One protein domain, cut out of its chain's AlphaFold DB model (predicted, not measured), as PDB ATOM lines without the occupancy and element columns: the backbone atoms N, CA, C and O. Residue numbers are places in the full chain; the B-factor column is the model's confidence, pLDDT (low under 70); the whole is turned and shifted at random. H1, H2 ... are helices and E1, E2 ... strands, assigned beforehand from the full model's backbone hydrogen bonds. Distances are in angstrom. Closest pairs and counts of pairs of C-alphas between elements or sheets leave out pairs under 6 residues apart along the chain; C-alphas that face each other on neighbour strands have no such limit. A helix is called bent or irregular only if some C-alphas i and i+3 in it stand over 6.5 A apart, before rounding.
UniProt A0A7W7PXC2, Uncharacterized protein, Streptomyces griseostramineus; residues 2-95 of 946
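AT A GLANCE: This is residues 2 to 95 of the 946 residues of an uncharacterized protein of Streptomyces griseostramineus (UniProt A0A7W7PXC2). A strongly twisted sheet of five strands is covered on one face by a long bent helix, H1, whose arm H1a packs over E3 and whose arm H1b packs over the edge strand E1. The opposite face has no helix over it, and the short last helix H2 packs on H1a. The printed part has 94 residues with two named helices and five named strands in the order H1 E1 E2 E3 E4 E5 H2, of mixed class. The sheet runs E1 E2 E3 E5 E4 and is mixed, with E3 and E5 parallel and the other neighbours antiparallel. The whole is compact, with a radius of gyration of the C-alphas of 13.6 A, and spans 38 by 30 by 22 A.

HOW THE PARTS SIT: H1, residues 7 to 28, was assigned as one helix by its hydrogen bonds but is bent, with C-alphas 18 and 21 6.8 A apart; its arms H1a, residues 7 to 18, and H1b, residues 21 to 28, stand at a steep tilt of 51 degrees. E1, residues 33 to 40, bends by 52 degrees at residue 37, and H1b lies over it at a height over the sheet of 9.3 A, with the C-alphas of Pro 21 and Gly 35 closest at 5.7 A. E1 forms a hairpin with E2, residues 43 to 49, where N 38 and O 45 are 2.8 A apart. E2 forms a hairpin with E3, residues 55 to 63, where N 46 and O 58 are 2.8 A apart; E1 E2 E3 is a meander, each strand the antiparallel neighbour of the one before. H1a lies over E3 at a height over the sheet of 9.1 A, at 22 degrees on the local plane, along the strands; the C-alphas of Glu 9 and Thr 62 are closest at 6.3 A. E4, residues 71 to 76, is an edge strand and forms a hairpin with E5, residues 81 to 87, where N 74 and O 83 are 2.8 A apart. E5 is parallel to E3, with N 84 and O 59 2.9 A apart. H2, residues 92 to 95, is not on the sheet and touches H1a at that arm's residues 12 to 16 alone, the C-alphas of Leu 12 and Pro 92 closest at 5.9 A. In H1a and H1b every O i to N i+4 pair is within hydrogen-bond range; H2 is too short for such a pair.

IN THESE COORDINATES: H1a begins at C-alpha 7, (-44.588, -23.773, -21.397), and measures 16.6 A. E1 measures 20.3 A, E3 25.8 A and E5 20.0 A. H2 ends at C-alpha 95, (-44.272, -7.974, -25.361).

THE WHOLE: The C-alphas of Ser 6 and Ala 52 are the two farthest apart, at 39.2 A. The printed part has no cut and no long link. Its mean pLDDT is 89.3, and residues 2 to 5 are under 70.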
ATOM      1  N   SER A   2     -45.806 -24.717  -6.699       28.09
ATOM      2  CA  SER A   2     -45.431 -24.295  -8.057       28.09
ATOM      3  C   SER A   2     -46.628 -24.497  -8.987       28.09
ATOM      4  O   SER A   2     -47.154 -25.604  -9.064       28.09
ATOM      5  N   VAL A   3     -47.077 -23.431  -9.644       40.84
ATOM      6  CA  VAL A   3     -48.196 -23.431 -10.598       40.84
ATOM      7  C   VAL A   3     -47.732 -24.087 -11.905       40.84
ATOM      8  O   VAL A   3     -46.689 -23.703 -12.427       40.84
ATOM      9  N   ASP A   4     -48.486 -25.051 -12.449       50.56
ATOM     10  CA  ASP A   4     -48.269 -25.566 -13.814       50.56
ATOM     11  C   ASP A   4     -48.768 -24.496 -14.813       50.56
ATOM     12  O   ASP A   4     -49.860 -24.592 -15.375       50.56
ATOM     13  N   LEU A   5     -47.990 -23.420 -14.984       62.72
ATOM     14  CA  LEU A   5     -48.096 -22.552 -16.157       62.72
ATOM     15  C   LEU A   5     -47.790 -23.396 -17.399       62.72
ATOM     16  O   LEU A   5     -46.913 -24.266 -17.370       62.72
ATOM     17  N   SER A   6     -48.487 -23.141 -18.505       78.31
ATOM     18  CA  SER A   6     -48.087 -23.755 -19.774       78.31
ATOM     19  C   SER A   6     -46.672 -23.300 -20.158       78.31
ATOM     20  O   SER A   6     -46.232 -22.212 -19.787       78.31
ATOM     21  N   ILE A   7     -45.943 -24.120 -20.921       81.00
ATOM     22  CA  ILE A   7     -44.588 -23.773 -21.397       81.00
ATOM     23  C   ILE A   7     -44.595 -22.420 -22.129       81.00
ATOM     24  O   ILE A   7     -43.668 -21.625 -21.977       81.00
ATOM     25  N   ASP A   8     -45.661 -22.140 -22.881       83.12
ATOM     26  CA  ASP A   8     -45.823 -20.878 -23.597       83.12
ATOM     27  C   ASP A   8     -46.033 -19.687 -22.650       83.12
ATOM     28  O   ASP A   8     -45.414 -18.646 -22.860       83.12
ATOM     29  N   GLU A   9     -46.820 -19.843 -21.579       87.88
ATOM     30  CA  GLU A   9     -46.977 -18.812 -20.541       87.88
ATOM     31  C   GLU A   9     -45.663 -18.534 -19.803       87.88
ATOM     32  O   GLU A   9     -45.325 -17.373 -19.583       87.88
ATOM     33  N   ILE A  10     -44.895 -19.575 -19.458       88.31
ATOM     34  CA  ILE A  10     -43.585 -19.419 -18.804       88.31
ATOM     35  C   ILE A  10     -42.637 -18.634 -19.709       88.31
ATOM     36  O   ILE A  10     -41.979 -17.697 -19.256       88.31
ATOM     37  N   ARG A  11     -42.581 -18.991 -20.998       90.69
ATOM     38  CA  ARG A  11     -41.746 -18.292 -21.979       90.69
ATOM     39  C   ARG A  11     -42.184 -16.837 -22.142       90.69
ATOM     40  O   ARG A  11     -41.330 -15.958 -22.164       90.69
ATOM     41  N   LEU A  12     -43.489 -16.582 -22.247       94.38
ATOM     42  CA  LEU A  12     -44.031 -15.231 -22.387       94.38
ATOM     43  C   LEU A  12     -43.718 -14.363 -21.160       94.38
ATOM     44  O   LEU A  12     -43.315 -13.213 -21.309       94.38
ATOM     45  N   LEU A  13     -43.863 -14.917 -19.954       94.00
ATOM     46  CA  LEU A  13     -43.540 -14.211 -18.719       94.00
ATOM     47  C   LEU A  13     -42.038 -13.911 -18.615       94.00
ATOM     48  O   LEU A  13     -41.672 -12.795 -18.265       94.00
ATOM     49  N   ALA A  14     -41.173 -14.865 -18.965       93.12
ATOM     50  CA  ALA A  14     -39.723 -14.658 -18.972       93.12
ATOM     51  C   ALA A  14     -39.290 -13.574 -19.978       93.12
ATOM     52  O   ALA A  14     -38.430 -12.746 -19.670       93.12
ATOM     53  N   GLU A  15     -39.918 -13.539 -21.157       95.50
ATOM     54  CA  GLU A  15     -39.720 -12.472 -22.144       95.50
ATOM     55  C   GLU A  15     -40.139 -11.112 -21.567       95.50
ATOM     56  O   GLU A  15     -39.405 -10.133 -21.671       95.50
ATOM     57  N   ALA A  16     -41.286 -11.055 -20.885       96.25
ATOM     58  CA  ALA A  16     -41.784  -9.830 -20.264       96.25
ATOM     59  C   ALA A  16     -40.880  -9.325 -19.134       96.25
ATOM     60  O   ALA A  16     -40.589  -8.131 -19.064       96.25
ATOM     61  N   GLU A  17     -40.390 -10.228 -18.285       95.44
ATOM     62  CA  GLU A  17     -39.423  -9.903 -17.235       95.44
ATOM     63  C   GLU A  17     -38.098  -9.384 -17.813       95.44
ATOM     64  O   GLU A  17     -37.471  -8.508 -17.219       95.44
ATOM     65  N   THR A  18     -37.690  -9.883 -18.983       94.56
ATOM     66  CA  THR A  18     -36.485  -9.420 -19.688       94.56
ATOM     67  C   THR A  18     -36.704  -8.057 -20.352       94.56
ATOM     68  O   THR A  18     -35.824  -7.199 -20.309       94.56
ATOM     69  N   ALA A  19     -37.880  -7.836 -20.940       94.88
ATOM     70  CA  ALA A  19     -38.203  -6.620 -21.681       94.88
ATOM     71  C   ALA A  19     -38.491  -5.409 -20.778       94.88
ATOM     72  O   ALA A  19     -38.161  -4.280 -21.146       94.88
ATOM     73  N   LEU A  20     -39.100  -5.611 -19.604       95.69
ATOM     74  CA  LEU A  20     -39.559  -4.507 -18.754       95.69
ATOM     75  C   LEU A  20     -38.440  -3.519 -18.358       95.69
ATOM     76  O   LEU A  20     -38.667  -2.316 -18.514       95.69
ATOM     77  N   PRO A  21     -37.246  -3.945 -17.890       94.50
ATOM     78  CA  PRO A  21     -36.175  -3.005 -17.551       94.50
ATOM     79  C   PRO A  21     -35.742  -2.132 -18.733       94.50
ATOM     80  O   PRO A  21     -35.506  -0.940 -18.546       94.50
ATOM     81  N   ALA A  22     -35.683  -2.698 -19.945       92.44
ATOM     82  CA  ALA A  22     -35.348  -1.952 -21.156       92.44
ATOM     83  C   ALA A  22     -36.431  -0.915 -21.481       92.44
ATOM     84  O   ALA A  22     -36.116   0.258 -21.650       92.44
ATOM     85  N   VAL A  23     -37.711  -1.307 -21.445       94.56
ATOM     86  CA  VAL A  23     -38.848  -0.391 -21.656       94.56
ATOM     87  C   VAL A  23     -38.822   0.771 -20.660       94.56
ATOM     88  O   VAL A  23     -38.972   1.929 -21.053       94.56
ATOM     89  N   VAL A  24     -38.610   0.486 -19.371       94.56
ATOM     90  CA  VAL A  24     -38.531   1.514 -18.324       94.56
ATOM     91  C   VAL A  24     -37.345   2.445 -18.566       94.56
ATOM     92  O   VAL A  24     -37.518   3.662 -18.547       94.56
ATOM     93  N   GLN A  25     -36.160   1.898 -18.833       92.44
ATOM     94  CA  GLN A  25     -34.948   2.688 -19.041       92.44
ATOM     95  C   GLN A  25     -35.033   3.564 -20.296       92.44
ATOM     96  O   GLN A  25     -34.662   4.740 -20.264       92.44
ATOM     97  N   GLU A  26     -35.524   3.005 -21.398       90.69
ATOM     98  CA  GLU A  26     -35.613   3.694 -22.678       90.69
ATOM     99  C   GLU A  26     -36.684   4.774 -22.644       90.69
ATOM    100  O   GLU A  26     -36.395   5.906 -23.025       90.69
ATOM    101  N   LEU A  27     -37.897   4.467 -22.172       92.69
ATOM    102  CA  LEU A  27     -39.065   5.343 -22.327       92.69
ATOM    103  C   LEU A  27     -39.390   6.186 -21.092       92.69
ATOM    104  O   LEU A  27     -39.892   7.304 -21.238       92.69
ATOM    105  N   TYR A  28     -39.075   5.689 -19.898       93.69
ATOM    106  CA  TYR A  28     -39.585   6.228 -18.636       93.69
ATOM    107  C   TYR A  28     -38.495   6.533 -17.601       93.69
ATOM    108  O   TYR A  28     -38.824   6.752 -16.441       93.69
ATOM    109  N   SER A  29     -37.218   6.608 -17.986       91.94
ATOM    110  CA  SER A  29     -36.096   6.845 -17.056       91.94
ATOM    111  C   SER A  29     -36.164   8.171 -16.287       91.94
ATOM    112  O   SER A  29     -35.612   8.278 -15.190       91.94
ATOM    113  N   ASP A  30     -36.886   9.164 -16.811       89.88
ATOM    114  CA  ASP A  30     -37.152  10.430 -16.114       89.88
ATOM    115  C   ASP A  30     -38.220  10.299 -15.010       89.88
ATOM    116  O   ASP A  30     -38.288  11.139 -14.113       89.88
ATOM    117  N   GLN A  31     -39.047   9.250 -15.060       90.94
ATOM    118  CA  GLN A  31     -40.199   9.027 -14.173       90.94
ATOM    119  C   GLN A  31     -40.035   7.796 -13.273       90.94
ATOM    120  O   GLN A  31     -40.644   7.722 -12.209       90.94
ATOM    121  N   LEU A  32     -39.216   6.829 -13.680       92.94
ATOM    122  CA  LEU A  32     -38.990   5.574 -12.978       92.94
ATOM    123  C   LEU A  32     -37.501   5.241 -12.949       92.94
ATOM    124  O   LEU A  32     -36.787   5.349 -13.942       92.94
ATOM    125  N   ARG A  33     -37.046   4.787 -11.785       89.19
ATOM    126  CA  ARG A  33     -35.691   4.307 -11.522       89.19
ATOM    127  C   ARG A  33     -35.749   2.915 -10.908       89.19
ATOM    128  O   ARG A  33     -36.671   2.603 -10.155       89.19
ATOM    129  N   GLY A  34     -34.715   2.117 -11.151       81.44
ATOM    130  CA  GLY A  34     -34.594   0.767 -10.599       81.44
ATOM    131  C   GLY A  34     -35.010  -0.307 -11.599       81.44
ATOM    132  O   GLY A  34     -34.749  -0.166 -12.789       81.44
ATOM    133  N   GLY A  35     -35.609  -1.393 -11.102       76.50
ATOM    134  CA  GLY A  35     -35.950  -2.573 -11.908       76.50
ATOM    135  C   GLY A  35     -35.311  -3.867 -11.410       76.50
ATOM    136  O   GLY A  35     -35.213  -4.831 -12.166       76.50
ATOM    137  N   SER A  36     -34.865  -3.912 -10.152       82.19
ATOM    138  CA  SER A  36     -34.437  -5.167  -9.543       82.19
ATOM    139  C   SER A  36     -35.649  -6.049  -9.282       82.19
ATOM    140  O   SER A  36     -36.681  -5.601  -8.775       82.19
ATOM    141  N   LEU A  37     -35.505  -7.320  -9.637       90.81
ATOM    142  CA  LEU A  37     -36.509  -8.324  -9.363       90.81
ATOM    143  C   LEU A  37     -36.290  -8.901  -7.964       90.81
ATOM    144  O   LEU A  37     -35.190  -9.337  -7.626       90.81
ATOM    145  N   HIS A  38     -37.347  -8.911  -7.164       90.25
ATOM    146  CA  HIS A  38     -37.362  -9.430  -5.806       90.25
ATOM    147  C   HIS A  38     -38.416 -10.520  -5.688       90.25
ATOM    148  O   HIS A  38     -39.528 -10.365  -6.185       90.25
ATOM    149  N   GLU A  39     -38.077 -11.612  -5.011       89.56
ATOM    150  CA  GLU A  39     -39.031 -12.663  -4.685       89.56
ATOM    151  C   GLU A  39     -39.471 -12.537  -3.227       89.56
ATOM    152  O   GLU A  39     -38.641 -12.429  -2.323       89.56
ATOM    153  N   GLN A  40     -40.781 -12.543  -3.007       82.25
ATOM    154  CA  GLN A  40     -41.401 -12.533  -1.692       82.25
ATOM    155  C   GLN A  40     -42.594 -13.493  -1.701       82.25
ATOM    156  O   GLN A  40     -43.482 -13.375  -2.544       82.25
ATOM    157  N   ASP A  41     -42.616 -14.442  -0.763       79.00
ATOM    158  CA  ASP A  41     -43.707 -15.412  -0.580       79.00
ATOM    159  C   ASP A  41     -44.090 -16.164  -1.874       79.00
ATOM    160  O   ASP A  41     -45.267 -16.396  -2.161       79.00
ATOM    161  N   GLY A  42     -43.087 -16.513  -2.690       81.69
ATOM    162  CA  GLY A  42     -43.266 -17.192  -3.978       81.69
ATOM    163  C   GLY A  42     -43.819 -16.306  -5.102       81.69
ATOM    164  O   GLY A  42     -44.283 -16.824  -6.117       81.69
ATOM    165  N   ARG A  43     -43.805 -14.977  -4.934       86.12
ATOM    166  CA  ARG A  43     -44.196 -13.987  -5.948       86.12
ATOM    167  C   ARG A  43     -43.002 -13.115  -6.319       86.12
ATOM    168  O   ARG A  43     -42.245 -12.706  -5.444       86.12
ATOM    169  N   ARG A  44     -42.845 -12.812  -7.609       92.12
ATOM    170  CA  ARG A  44     -41.736 -12.005  -8.142       92.12
ATOM    171  C   ARG A  44     -42.231 -10.600  -8.487       92.12
ATOM    172  O   ARG A  44     -43.203 -10.450  -9.221       92.12
ATOM    173  N   PHE A  45     -41.561  -9.586  -7.950       94.06
ATOM    174  CA  PHE A  45     -41.897  -8.172  -8.099       94.06
ATOM    175  C   PHE A  45     -40.706  -7.391  -8.626       94.06
ATOM    176  O   PHE A  45     -39.588  -7.549  -8.138       94.06
ATOM    177  N   PHE A  46     -40.953  -6.482  -9.557       96.25
ATOM    178  CA  PHE A  46     -40.035  -5.396  -9.848       96.25
ATOM    179  C   PHE A  46     -40.217  -4.304  -8.803       96.25
ATOM    180  O   PHE A  46     -41.322  -3.791  -8.611       96.25
ATOM    181  N   VAL A  47     -39.121  -3.943  -8.139       94.19
ATOM    182  CA  VAL A  47     -39.084  -2.783  -7.251       94.19
ATOM    183  C   VAL A  47     -38.577  -1.593  -8.056       94.19
ATOM    184  O   VAL A  47     -37.417  -1.532  -8.475       94.19
ATOM    185  N   LEU A  48     -39.491  -0.659  -8.289       93.94
ATOM    186  CA  LEU A  48     -39.252   0.600  -8.978       93.94
ATOM    187  C   LEU A  48     -39.349   1.749  -7.970       93.94
ATOM    188  O   LEU A  48     -39.872   1.602  -6.864       93.94
ATOM    189  N   SER A  49     -38.833   2.909  -8.347       92.44
ATOM    190  CA  SER A  49     -38.946   4.132  -7.559       92.44
ATOM    191  C   SER A  49     -39.154   5.330  -8.464       92.44
ATOM    192  O   SER A  49     -38.599   5.379  -9.561       92.44
ATOM    193  N   ASP A  50     -39.945   6.291  -8.010       90.12
ATOM    194  CA  ASP A  50     -40.055   7.577  -8.692       90.12
ATOM    195  C   ASP A  50     -38.820   8.470  -8.415       90.12
ATOM    196  O   ASP A  50     -37.946   8.109  -7.614       90.12
ATOM    197  N   PRO A  51     -38.712   9.661  -9.036       88.62
ATOM    198  CA  PRO A  51     -37.589  10.566  -8.794       88.62
ATOM    199  C   PRO A  51     -37.488  11.070  -7.347       88.62
ATOM    200  O   PRO A  51     -36.404  11.494  -6.938       88.62
ATOM    201  N   ALA A  52     -38.581  11.013  -6.577       88.50
ATOM    202  CA  ALA A  52     -38.638  11.370  -5.160       88.50
ATOM    203  C   ALA A  52     -38.253  10.202  -4.226       88.50
ATOM    204  O   ALA A  52     -38.174  10.389  -3.012       88.50
ATOM    205  N   GLY A  53     -37.982   9.010  -4.769       88.31
ATOM    206  CA  GLY A  53     -37.625   7.813  -4.010       88.31
ATOM    207  C   GLY A  53     -38.823   7.037  -3.458       88.31
ATOM    208  O   GLY A  53     -38.629   6.115  -2.663       88.31
ATOM    209  N   LYS A  54     -40.057   7.368  -3.862       90.69
ATOM    210  CA  LYS A  54     -41.251   6.612  -3.471       90.69
ATOM    211  C   LYS A  54     -41.245   5.260  -4.182       90.69
ATOM    212  O   LYS A  54     -41.195   5.200  -5.411       90.69
ATOM    213  N   ARG A  55     -41.294   4.182  -3.398       92.44
ATOM    214  CA  ARG A  55     -41.278   2.797  -3.882       92.44
ATOM    215  C   ARG A  55     -42.576   2.443  -4.610       92.44
ATOM    216  O   ARG A  55     -43.656   2.812  -4.159       92.44
ATOM    217  N   ILE A  56     -42.438   1.692  -5.697       93.31
ATOM    218  CA  ILE A  56     -43.512   1.098  -6.493       93.31
ATOM    219  C   ILE A  56     -43.200  -0.392  -6.644       93.31
ATOM    220  O   ILE A  56     -42.063  -0.761  -6.951       93.31
ATOM    221  N   GLU A  57     -44.198  -1.246  -6.442       95.06
ATOM    222  CA  GLU A  57     -44.071  -2.687  -6.672       95.06
ATOM    223  C   GLU A  57     -44.920  -3.098  -7.871       95.06
ATOM    224  O   GLU A  57     -46.145  -2.968  -7.858       95.06
ATOM    225  N   LEU A  58     -44.261  -3.604  -8.912       96.44
ATOM    226  CA  LEU A  58     -44.907  -4.054 -10.139       96.44
ATOM    227  C   LEU A  58     -44.700  -5.556 -10.319       96.44
ATOM    228  O   LEU A  58     -43.570  -6.032 -10.409       96.44
ATOM    229  N   ARG A  59     -45.796  -6.307 -10.421       96.12
ATOM    230  CA  ARG A  59     -45.772  -7.715 -10.818       96.12
ATOM    231  C   ARG A  59     -46.186  -7.870 -12.278       96.12
ATOM    232  O   ARG A  59     -47.141  -7.238 -12.727       96.12
ATOM    233  N   LEU A  60     -45.494  -8.750 -12.994       96.31
ATOM    234  CA  LEU A  60     -45.909  -9.220 -14.312       96.31
ATOM    235  C   LEU A  60     -46.612 -10.573 -14.172       96.31
ATOM    236  O   LEU A  60     -46.273 -11.375 -13.300       96.31
ATOM    237  N   ASP A  61     -47.613 -10.814 -15.008       95.25
ATOM    238  CA  ASP A  61     -48.390 -12.052 -15.017       95.25
ATOM    239  C   ASP A  61     -48.880 -12.377 -16.431       95.25
ATOM    240  O   ASP A  61     -48.914 -11.509 -17.307       95.25
ATOM    241  N   THR A  62     -49.340 -13.609 -16.633       94.06
ATOM    242  CA  THR A  62     -50.035 -14.023 -17.856       94.06
ATOM    243  C   THR A  62     -51.418 -14.555 -17.522       94.06
ATOM    244  O   THR A  62     -51.616 -15.303 -16.562       94.06
ATOM    245  N   ALA A  63     -52.405 -14.207 -18.338       92.56
ATOM    246  CA  ALA A  63     -53.764 -14.689 -18.165       92.56
ATOM    247  C   ALA A  63     -54.427 -14.953 -19.512       92.56
ATOM    248  O   ALA A  63     -54.162 -14.272 -20.500       92.56
ATOM    249  N   ALA A  64     -55.356 -15.904 -19.534       90.25
ATOM    250  CA  ALA A  64     -56.361 -15.915 -20.580       90.25
ATOM    251  C   ALA A  64     -57.166 -14.612 -20.439       90.25
ATOM    252  O   ALA A  64     -57.682 -14.329 -19.353       90.25
ATOM    253  N   LEU A  65     -57.229 -13.797 -21.492       90.19
ATOM    254  CA  LEU A  65     -57.961 -12.527 -21.518       90.19
ATOM    255  C   LEU A  65     -59.027 -12.567 -22.623       90.19
ATOM    256  O   LEU A  65     -58.786 -13.172 -23.671       90.19
ATOM    257  N   PRO A  66     -60.198 -11.931 -22.421       84.56
ATOM    258  CA  PRO A  66     -61.246 -11.899 -23.433       84.56
ATOM    259  C   PRO A  66     -60.770 -11.114 -24.657       84.56
ATOM    260  O   PRO A  66     -60.314  -9.975 -24.539       84.56
ATOM    261  N   GLN A  67     -60.897 -11.692 -25.848       81.06
ATOM    262  CA  GLN A  67     -60.482 -10.998 -27.067       81.06
ATOM    263  C   GLN A  67     -61.356  -9.753 -27.309       81.06
ATOM    264  O   GLN A  67     -62.565  -9.802 -27.058       81.06
ATOM    265  N   PRO A  68     -60.787  -8.639 -27.816       82.88
ATOM    266  CA  PRO A  68     -59.428  -8.473 -28.355       82.88
ATOM    267  C   PRO A  68     -58.382  -7.959 -27.337       82.88
ATOM    268  O   PRO A  68     -57.373  -7.381 -27.738       82.88
ATOM    269  N   LEU A  69     -58.612  -8.108 -26.028       88.19
ATOM    270  CA  LEU A  69     -57.719  -7.576 -24.998       88.19
ATOM    271  C   LEU A  69     -56.366  -8.310 -24.997       88.19
ATOM    272  O   LEU A  69     -56.310  -9.516 -24.773       88.19
ATOM    273  N   VAL A  70     -55.274  -7.573 -25.221       92.31
ATOM    274  CA  VAL A  70     -53.904  -8.130 -25.259       92.31
ATOM    275  C   VAL A  70     -53.142  -7.987 -23.937       92.31
ATOM    276  O   VAL A  70     -52.164  -8.696 -23.718       92.31
ATOM    277  N   ALA A  71     -53.586  -7.083 -23.061       95.50
ATOM    278  CA  ALA A  71     -53.109  -6.938 -21.688       95.50
ATOM    279  C   ALA A  71     -54.110  -6.133 -20.849       95.50
ATOM    280  O   ALA A  71     -54.996  -5.485 -21.410       95.50
ATOM    281  N   ARG A  72     -53.968  -6.184 -19.522       94.00
ATOM    282  CA  ARG A  72     -54.647  -5.287 -18.574       94.00
ATOM    283  C   ARG A  72     -53.742  -4.938 -17.401       94.00
ATOM    284  O   ARG A  72     -52.960  -5.783 -16.960       94.00
ATOM    285  N   THR A  73     -53.972  -3.770 -16.815       95.12
ATOM    286  CA  THR A  73     -53.258  -3.306 -15.624       95.12
ATOM    287  C   THR A  73     -54.194  -3.185 -14.422       95.12
ATOM    288  O   THR A  73     -55.114  -2.370 -14.408       95.12
ATOM    289  N   PHE A  74     -53.941  -3.972 -13.375       95.44
ATOM    290  CA  PHE A  74     -54.539  -3.752 -12.059       95.44
ATOM    291  C   PHE A  74     -53.752  -2.690 -11.303       95.44
ATOM    292  O   PHE A  74     -52.531  -2.788 -11.165       95.44
ATOM    293  N   THR A  75     -54.475  -1.708 -10.778       92.31
ATOM    294  CA  THR A  75     -53.909  -0.532 -10.122       92.31
ATOM    295  C   THR A  75     -54.324  -0.485  -8.664       92.31
ATOM    296  O   THR A  75     -55.509  -0.580  -8.351       92.31
ATOM    297  N   ASN A  76     -53.356  -0.305  -7.770       94.75
ATOM    298  CA  ASN A  76     -53.608  -0.081  -6.356       94.75
ATOM    299  C   ASN A  76     -52.777   1.106  -5.866       94.75
ATOM    300  O   ASN A  76     -51.690   0.956  -5.307       94.75
ATOM    301  N   THR A  77     -53.310   2.306  -6.078       93.12
ATOM    302  CA  THR A  77     -52.678   3.570  -5.670       93.12
ATOM    303  C   THR A  77     -52.731   3.805  -4.158       93.12
ATOM    304  O   THR A  77     -52.070   4.719  -3.670       93.12
ATOM    305  N   THR A  78     -53.459   2.976  -3.397       89.00
ATOM    306  CA  THR A  78     -53.465   2.993  -1.923       89.00
ATOM    307  C   THR A  78     -52.172   2.418  -1.339       89.00
ATOM    308  O   THR A  78     -51.720   2.869  -0.285       89.00
ATOM    309  N   THR A  79     -51.574   1.432  -2.021       91.31
ATOM    310  CA  THR A  79     -50.347   0.739  -1.580       91.31
ATOM    311  C   THR A  79     -49.192   0.799  -2.587       91.31
ATOM    312  O   THR A  79     -48.159   0.177  -2.355       91.31
ATOM    313  N   ASP A  80     -49.353   1.547  -3.688       92.88
ATOM    314  CA  ASP A  80     -48.411   1.637  -4.820       92.88
ATOM    315  C   ASP A  80     -48.000   0.254  -5.372       92.88
ATOM    316  O   ASP A  80     -46.843   0.007  -5.732       92.88
ATOM    317  N   ARG A  81     -48.982  -0.653  -5.443       94.25
ATOM    318  CA  ARG A  81     -48.851  -2.010  -5.984       94.25
ATOM    319  C   ARG A  81     -49.607  -2.145  -7.296       94.25
ATOM    320  O   ARG A  81     -50.742  -1.689  -7.429       94.25
ATOM    321  N   TYR A  82     -48.987  -2.799  -8.268       95.69
ATOM    322  CA  TYR A  82     -49.533  -2.919  -9.615       95.69
ATOM    323  C   TYR A  82     -49.306  -4.316 -10.177       95.69
ATOM    324  O   TYR A  82     -48.309  -4.973  -9.868       95.69
ATOM    325  N   VAL A  83     -50.226  -4.761 -11.033       97.19
ATOM    326  CA  VAL A  83     -50.079  -6.015 -11.779       97.19
ATOM    327  C   VAL A  83     -50.398  -5.769 -13.240       97.19
ATOM    328  O   VAL A  83     -51.532  -5.420 -13.563       97.19
ATOM    329  N   ILE A  84     -49.425  -5.999 -14.116       97.62
ATOM    330  CA  ILE A  84     -49.648  -6.030 -15.562       97.62
ATOM    331  C   ILE A  84     -49.840  -7.489 -15.962       97.62
ATOM    332  O   ILE A  84     -48.939  -8.311 -15.792       97.62
ATOM    333  N   GLN A  85     -51.020  -7.814 -16.486       96.62
ATOM    334  CA  GLN A  85     -51.312  -9.139 -17.020       96.62
ATOM    335  C   GLN A  85     -51.300  -9.105 -18.541       96.62
ATOM    336  O   GLN A  85     -52.081  -8.374 -19.148       96.62
ATOM    337  N   LEU A  86     -50.457  -9.932 -19.145       97.19
ATOM    338  CA  LEU A  86     -50.393 -10.128 -20.587       97.19
ATOM    339  C   LEU A  86     -51.344 -11.255 -21.003       97.19
ATOM    340  O   LEU A  86     -51.477 -12.255 -20.291       97.19
ATOM    341  N   ALA A  87     -51.996 -11.110 -22.158       95.12
ATOM    342  CA  ALA A  87     -52.764 -12.204 -22.738       95.12
ATOM    343  C   ALA A  87     -51.830 -13.386 -23.014       95.12
ATOM    344  O   ALA A  87     -50.788 -13.222 -23.639       95.12
ATOM    345  N   ASP A  88     -52.212 -14.593 -22.613       91.94
ATOM    346  CA  ASP A  88     -51.408 -15.801 -22.843       91.94
ATOM    347  C   ASP A  88     -51.281 -16.200 -24.329       91.94
ATOM    348  O   ASP A  88     -50.481 -17.058 -24.688       91.94
ATOM    349  N   THR A  89     -52.036 -15.534 -25.203       90.50
ATOM    350  CA  THR A  89     -51.953 -15.635 -26.668       90.50
ATOM    351  C   THR A  89     -51.080 -14.545 -27.308       90.50
ATOM    352  O   THR A  89     -50.929 -14.518 -28.535       90.50
ATOM    353  N   LEU A  90     -50.505 -13.642 -26.503       93.94
ATOM    354  CA  LEU A  90     -49.643 -12.561 -26.975       93.94
ATOM    355  C   LEU A  90     -48.369 -13.127 -27.610       93.94
ATOM    356  O   LEU A  90     -47.715 -14.013 -27.059       93.94
ATOM    357  N   GLN A  91     -47.996 -12.597 -28.774       90.69
ATOM    358  CA  GLN A  91     -46.758 -13.003 -29.428       90.69
ATOM    359  C   GLN A  91     -45.551 -12.406 -28.686       90.69
ATOM    360  O   GLN A  91     -45.574 -11.207 -28.403       90.69
ATOM    361  N   PRO A  92     -44.472 -13.176 -28.428       89.44
ATOM    362  CA  PRO A  92     -43.294 -12.680 -27.709       89.44
ATOM    363  C   PRO A  92     -42.715 -11.378 -28.283       89.44
ATOM    364  O   PRO A  92     -42.413 -10.455 -27.537       89.44
ATOM    365  N   ALA A  93     -42.681 -11.239 -29.613       88.12
ATOM    366  CA  ALA A  93     -42.191 -10.031 -30.289       88.12
ATOM    367  C   ALA A  93     -42.994  -8.750 -29.966       88.12
ATOM    368  O   ALA A  93     -42.501  -7.642 -30.152       88.12
ATOM    369  N   GLN A  94     -44.230  -8.885 -29.473       92.44
ATOM    370  CA  GLN A  94     -45.108  -7.765 -29.124       92.44
ATOM    371  C   GLN A  94     -45.021  -7.380 -27.641       92.44
ATOM    372  O   GLN A  94     -45.615  -6.383 -27.236       92.44
ATOM    373  N   VAL A  95     -44.299  -8.147 -26.819       96.38
ATOM    374  CA  VAL A  95     -44.272  -7.974 -25.361       96.38
ATOM    375  C   VAL A  95     -43.787  -6.585 -24.964       96.38
ATOM    376  O   VAL A  95     -44.485  -5.896 -24.227       96.38
TER     377      VAL A  95